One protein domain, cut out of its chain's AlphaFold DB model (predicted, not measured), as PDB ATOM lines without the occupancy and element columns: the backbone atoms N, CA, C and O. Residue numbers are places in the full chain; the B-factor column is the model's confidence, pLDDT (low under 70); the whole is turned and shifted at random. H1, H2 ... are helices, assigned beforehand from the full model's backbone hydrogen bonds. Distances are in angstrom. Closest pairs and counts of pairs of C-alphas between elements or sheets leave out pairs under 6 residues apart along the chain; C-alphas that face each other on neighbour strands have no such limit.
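Overview. This is residues 266 to 312 of the 319 residues of an uncharacterized protein of Larimichthys crocea (UniProt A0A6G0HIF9). The three helices make an open U: H1 and H3 are its two arms, running opposite ways, and H2 is the base between them, with nothing filling the middle. Residues 267 to 273, before H1, and residues 299 to 312, which include H3, stick out. The printed part has 47 residues, with three named helices in the order H1, H2, H3 and no named strand; the class is all helix. It is loose, with a radius of gyration of the C-alphas of 13.2 A and spans of 37 by 26 by 17 A.

Arrangement. H1, residues 275 to 287, touches no helix. A tight link of 4 residues joins it to H2, residues 292 to 301, yet the two are apart. A tight link of 1 residue leads on to H3, residues 303 to 310. H2 and H3 only just touch, and only at the corner by their link, with 3 pairs of C-alphas within 8 A. Their closest C-alphas, those of Val 299 and Leu 305, are 7.2 A apart. Their lines are about perpendicular, at 84 degrees. H1 and H3 are apart. In H1, H2 and H3 every O i to N i+4 pair is within hydrogen-bond range.

Along the chain. H1 begins at C-alpha 275, (144.794, 120.825, 117.322), and measures 18.1 A from first to last C-alpha. H2 begins at C-alpha 292, (131.223, 126.301, 133.335), and measures 14.2 A. H3 measures 10.5 A and ends at C-alpha 310, (122.569, 121.747, 115.036).

Size, cuts and confidence. The two C-alphas farthest apart, those of Asp 268 and Gln 304, are 37.0 A apart. The printed part has no cut, and no link between helices is long. The mean pLDDT of the printed part is 77.9; residues 266 to 273 and residue 312 are under 70.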
ATOM      1  N   TRP A 266     147.074 119.111 126.951       69.75
ATOM      2  CA  TRP A 266     147.938 118.242 126.154       69.75
ATOM      3  C   TRP A 266     148.930 117.488 127.052       69.75
ATOM      4  O   TRP A 266     150.130 117.754 127.048       69.75
ATOM      5  N   SER A 267     148.416 116.560 127.859       65.31
ATOM      6  CA  SER A 267     149.237 115.631 128.647       65.31
ATOM      7  C   SER A 267     149.065 114.204 128.133       65.31
ATOM      8  O   SER A 267     148.002 113.859 127.621       65.31
ATOM      9  N   ASP A 268     150.078 113.355 128.315       58.22
ATOM     10  CA  ASP A 268     150.056 111.955 127.853       58.22
ATOM     11  C   ASP A 268     148.902 111.129 128.453       58.22
ATOM     12  O   ASP A 268     148.501 110.112 127.892       58.22
ATOM     13  N   VAL A 269     148.329 111.589 129.571       62.06
ATOM     14  CA  VAL A 269     147.204 110.954 130.277       62.06
ATOM     15  C   VAL A 269     145.851 111.315 129.650       62.06
ATOM     16  O   VAL A 269     144.891 110.549 129.742       62.06
ATOM     17  N   ARG A 270     145.749 112.477 128.991       56.03
ATOM     18  CA  ARG A 270     144.524 112.966 128.349       56.03
ATOM     19  C   ARG A 270     144.725 112.883 126.836       56.03
ATOM     20  O   ARG A 270     145.236 113.814 126.231       56.03
ATOM     21  N   ASN A 271     144.372 111.724 126.269       56.19
ATOM     22  CA  ASN A 271     144.385 111.368 124.841       56.19
ATOM     23  C   ASN A 271     144.554 112.559 123.885       56.19
ATOM     24  O   ASN A 271     143.696 113.436 123.877       56.19
ATOM     25  N   ARG A 272     145.606 112.518 123.052       61.09
ATOM     26  CA  ARG A 272     145.931 113.419 121.924       61.09
ATOM     27  C   ARG A 272     144.696 114.098 121.303       61.09
ATOM     28  O   ARG A 272     144.161 113.621 120.301       61.09
ATOM     29  N   CYS A 273     144.240 115.206 121.891       68.94
ATOM     30  CA  CYS A 273     143.186 116.036 121.313       68.94
ATOM     31  C   CYS A 273     143.644 116.516 119.932       68.94
ATOM     32  O   CYS A 273     144.835 116.721 119.712       68.94
ATOM     33  N   SER A 274     142.730 116.720 118.984       79.44
ATOM     34  CA  SER A 274     143.122 117.399 117.748       79.44
ATOM     35  C   SER A 274     143.516 118.848 118.050       79.44
ATOM     36  O   SER A 274     143.028 119.462 119.006       79.44
ATOM     37  N   VAL A 275     144.389 119.415 117.217       79.25
ATOM     38  CA  VAL A 275     144.794 120.825 117.322       79.25
ATOM     39  C   VAL A 275     143.571 121.746 117.222       79.25
ATOM     40  O   VAL A 275     143.467 122.732 117.945       79.25
ATOM     41  N   GLU A 276     142.606 121.393 116.380       82.62
ATOM     42  CA  GLU A 276     141.349 122.109 116.153       82.62
ATOM     43  C   GLU A 276     140.464 122.122 117.403       82.62
ATOM     44  O   GLU A 276     139.897 123.164 117.747       82.62
ATOM     45  N   LEU A 277     140.375 120.993 118.113       81.19
ATOM     46  CA  LEU A 277     139.637 120.919 119.370       81.19
ATOM     47  C   LEU A 277     140.317 121.774 120.441       81.19
ATOM     48  O   LEU A 277     139.637 122.552 121.106       81.19
ATOM     49  N   MET A 278     141.649 121.704 120.552       79.38
ATOM     50  CA  MET A 278     142.399 122.557 121.480       79.38
ATOM     51  C   MET A 278     142.187 124.041 121.200       79.38
ATOM     52  O   MET A 278     141.895 124.796 122.122       79.38
ATOM     53  N   LYS A 279     142.304 124.464 119.936       82.50
ATOM     54  CA  LYS A 279     142.058 125.856 119.533       82.50
ATOM     55  C   LYS A 279     140.656 126.303 119.941       82.50
ATOM     56  O   LYS A 279     140.513 127.355 120.555       82.50
ATOM     57  N   SER A 280     139.647 125.482 119.660       83.88
ATOM     58  CA  SER A 280     138.252 125.783 120.007       83.88
ATOM     59  C   SER A 280     138.051 125.893 121.523       83.88
ATOM     60  O   SER A 280     137.408 126.823 122.003       83.88
ATOM     61  N   GLU A 281     138.637 124.979 122.296       81.12
ATOM     62  CA  GLU A 281     138.524 124.974 123.755       81.12
ATOM     63  C   GLU A 281     139.245 126.173 124.387       81.12
ATOM     64  O   GLU A 281     138.729 126.770 125.333       81.12
ATOM     65  N   LEU A 282     140.413 126.555 123.863       84.25
ATOM     66  CA  LEU A 282     141.140 127.752 124.292       84.25
ATOM     67  C   LEU A 282     140.358 129.020 123.964       84.25
ATOM     68  O   LEU A 282     140.243 129.876 124.832       84.25
ATOM     69  N   MET A 283     139.769 129.122 122.768       83.12
ATOM     70  CA  MET A 283     138.920 130.261 122.407       83.12
ATOM     71  C   MET A 283     137.764 130.425 123.394       83.12
ATOM     72  O   MET A 283     137.515 131.538 123.842       83.12
ATOM     73  N   ILE A 284     137.100 129.337 123.792       81.38
ATOM     74  CA  ILE A 284     136.033 129.415 124.798       81.38
ATOM     75  C   ILE A 284     136.610 129.799 126.170       81.38
ATOM     76  O   ILE A 284     136.108 130.712 126.812       81.38
ATOM     77  N   THR A 285     137.692 129.146 126.603       80.38
ATOM     78  CA  THR A 285     138.286 129.362 127.939       80.38
ATOM     79  C   THR A 285     138.831 130.784 128.120       80.38
ATOM     80  O   THR A 285     138.805 131.306 129.227       80.38
ATOM     81  N   LEU A 286     139.359 131.394 127.055       80.38
ATOM     82  CA  LEU A 286     140.011 132.706 127.106       80.38
ATOM     83  C   LEU A 286     139.051 133.875 126.868       80.38
ATOM     84  O   LEU A 286     139.363 134.976 127.299       80.38
ATOM     85  N   ASN A 287     137.929 133.660 126.169       79.94
ATOM     86  CA  ASN A 287     137.008 134.741 125.789       79.94
ATOM     87  C   ASN A 287     135.696 134.754 126.587       79.94
ATOM     88  O   ASN A 287     134.911 135.686 126.437       79.94
ATOM     89  N   TYR A 288     135.429 133.739 127.411       77.75
ATOM     90  CA  TYR A 288     134.257 133.713 128.282       77.75
ATOM     91  C   TYR A 288     134.690 133.724 129.745       77.75
ATOM     92  O   TYR A 288     135.276 132.764 130.234       77.75
ATOM     93  N   GLU A 289     134.324 134.784 130.463       73.88
ATOM     94  CA  GLU A 289     134.560 134.921 131.911       73.88
ATOM     95  C   GLU A 289     133.532 134.156 132.765       73.88
ATOM     96  O   GLU A 289     133.531 134.227 133.993       73.88
ATOM     97  N   LEU A 290     132.634 133.409 132.122       78.62
ATOM     98  CA  LEU A 290     131.592 132.642 132.789       78.62
ATOM     99  C   LEU A 290     132.162 131.365 133.413       78.62
ATOM    100  O   LEU A 290     132.973 130.660 132.807       78.62
ATOM    101  N   SER A 291     131.655 131.000 134.594       81.06
ATOM    102  CA  SER A 291     131.872 129.651 135.120       81.06
ATOM    103  C   SER A 291     131.298 128.610 134.148       81.06
ATOM    104  O   SER A 291     130.389 128.908 133.373       81.06
ATOM    105  N   CYS A 292     131.769 127.358 134.197       76.19
ATOM    106  CA  CYS A 292     131.223 126.301 133.335       76.19
ATOM    107  C   CYS A 292     129.693 126.169 133.464       76.19
ATOM    108  O   CYS A 292     129.009 125.912 132.473       76.19
ATOM    109  N   THR A 293     129.156 126.372 134.671       84.94
ATOM    110  CA  THR A 293     127.716 126.314 134.957       84.94
ATOM    111  C   THR A 293     126.968 127.488 134.330       84.94
ATOM    112  O   THR A 293     125.920 127.294 133.708       84.94
ATOM    113  N   ASP A 294     127.516 128.696 134.447       87.25
ATOM    114  CA  ASP A 294     126.897 129.901 133.891       87.25
ATOM    115  C   ASP A 294     126.981 129.902 132.369       87.25
ATOM    116  O   ASP A 294     125.995 130.199 131.698       87.25
ATOM    117  N   PHE A 295     128.117 129.468 131.819       83.69
ATOM    118  CA  PHE A 295     128.301 129.281 130.386       83.69
ATOM    119  C   PHE A 295     127.299 128.266 129.835       83.69
ATOM    120  O   PHE A 295     126.599 128.557 128.869       83.69
ATOM    121  N   TYR A 296     127.163 127.101 130.476       84.12
ATOM    122  CA  TYR A 296     126.166 126.103 130.083       84.12
ATOM    123  C   TYR A 296     124.750 126.688 130.109       84.12
ATOM    124  O   TYR A 296     123.995 126.550 129.147       84.12
ATOM    125  N   THR A 297     124.405 127.396 131.184       88.88
ATOM    126  CA  THR A 297     123.087 128.020 131.337       88.88
ATOM    127  C   THR A 297     122.832 129.077 130.261       88.88
ATOM    128  O   THR A 297     121.730 129.132 129.711       88.88
ATOM    129  N   ALA A 298     123.836 129.892 129.933       86.56
ATOM    130  CA  ALA A 298     123.762 130.899 128.882       86.56
ATOM    131  C   ALA A 298     123.577 130.253 127.500       86.56
ATOM    132  O   ALA A 298     122.648 130.608 126.773       86.56
ATOM    133  N   VAL A 299     124.386 129.241 127.171       84.81
ATOM    134  CA  VAL A 299     124.324 128.525 125.886       84.81
ATOM    135  C   VAL A 299     122.994 127.792 125.705       84.81
ATOM    136  O   VAL A 299     122.428 127.820 124.617       84.81
ATOM    137  N   VAL A 300     122.453 127.165 126.757       86.94
ATOM    138  CA  VAL A 300     121.156 126.465 126.681       86.94
ATOM    139  C   VAL A 300     119.994 127.436 126.434       86.94
ATOM    140  O   VAL A 300     119.006 127.073 125.789       86.94
ATOM    141  N   LYS A 301     120.102 128.674 126.927       90.25
ATOM    142  CA  LYS A 301     119.096 129.724 126.715       90.25
ATOM    143  C   LYS A 301     119.207 130.381 125.336       90.25
ATOM    144  O   LYS A 301     118.195 130.867 124.826       90.25
ATOM    145  N   ASP A 302     120.381 130.354 124.709       86.50
ATOM    146  CA  ASP A 302     120.592 130.885 123.362       86.50
ATOM    147  C   ASP A 302     120.095 129.907 122.280       86.50
ATOM    148  O   ASP A 302     120.827 129.110 121.684       86.50
ATOM    149  N   LYS A 303     118.790 129.990 122.000       87.19
ATOM    150  CA  LYS A 303     118.126 129.174 120.973       87.19
ATOM    151  C   LYS A 303     118.729 129.364 119.577       87.19
ATOM    152  O   LYS A 303     118.691 128.424 118.783       87.19
ATOM    153  N   GLN A 304     119.272 130.545 119.268       84.56
ATOM    154  CA  GLN A 304     119.849 130.839 117.957       84.56
ATOM    155  C   GLN A 304     121.202 130.145 117.788       84.56
ATOM    156  O   GLN A 304     121.443 129.506 116.755       84.56
ATOM    157  N   LEU A 305     122.055 130.207 118.812       80.81
ATOM    158  CA  LEU A 305     123.318 129.475 118.852       80.81
ATOM    159  C   LEU A 305     123.080 127.965 118.737       80.81
ATOM    160  O   LEU A 305     123.712 127.302 117.912       80.81
ATOM    161  N   LEU A 306     122.119 127.424 119.495       82.69
ATOM    162  CA  LEU A 306     121.778 125.997 119.463       82.69
ATOM    163  C   LEU A 306     121.243 125.538 118.101       82.69
ATOM    164  O   LEU A 306     121.631 124.470 117.622       82.69
ATOM    165  N   ALA A 307     120.380 126.331 117.460       82.50
ATOM    166  CA  ALA A 307     119.884 126.039 116.115       82.50
ATOM    167  C   ALA A 307     121.026 126.053 115.084       82.50
ATOM    168  O   ALA A 307     121.172 125.122 114.293       82.50
ATOM    169  N   THR A 308     121.906 127.053 115.158       78.19
ATOM    170  CA  THR A 308     123.065 127.185 114.259       78.19
ATOM    171  C   THR A 308     124.060 126.033 114.434       78.19
ATOM    172  O   THR A 308     124.588 125.505 113.451       78.19
ATOM    173  N   ALA A 309     124.292 125.597 115.676       72.12
ATOM    174  CA  ALA A 309     125.162 124.469 115.990       72.12
ATOM    175  C   ALA A 309     124.591 123.123 115.507       72.12
ATOM    176  O   ALA A 309     125.368 122.250 115.106       72.12
ATOM    177  N   ARG A 310     123.260 122.953 115.530       74.81
ATOM    178  CA  ARG A 310     122.569 121.747 115.036       74.81
ATOM    179  C   ARG A 310     122.578 121.646 113.512       74.81
ATOM    180  O   ARG A 310     122.852 120.571 112.990       74.81
ATOM    181  N   ASP A 311     122.385 122.754 112.806       71.69
ATOM    182  CA  ASP A 311     122.192 122.758 111.347       71.69
ATOM    183  C   ASP A 311     123.487 122.615 110.514       71.69
ATOM    184  O   ASP A 311     123.488 122.900 109.320       71.69
ATOM    185  N   GLN A 312     124.624 122.241 111.119       56.56
ATOM    186  CA  GLN A 312     125.960 122.225 110.484       56.56
ATOM    187  C   GLN A 312     126.363 123.532 109.759       56.56
ATOM    188  O   GLN A 312     127.387 123.580 109.079       56.56
TER     189      GLN A 312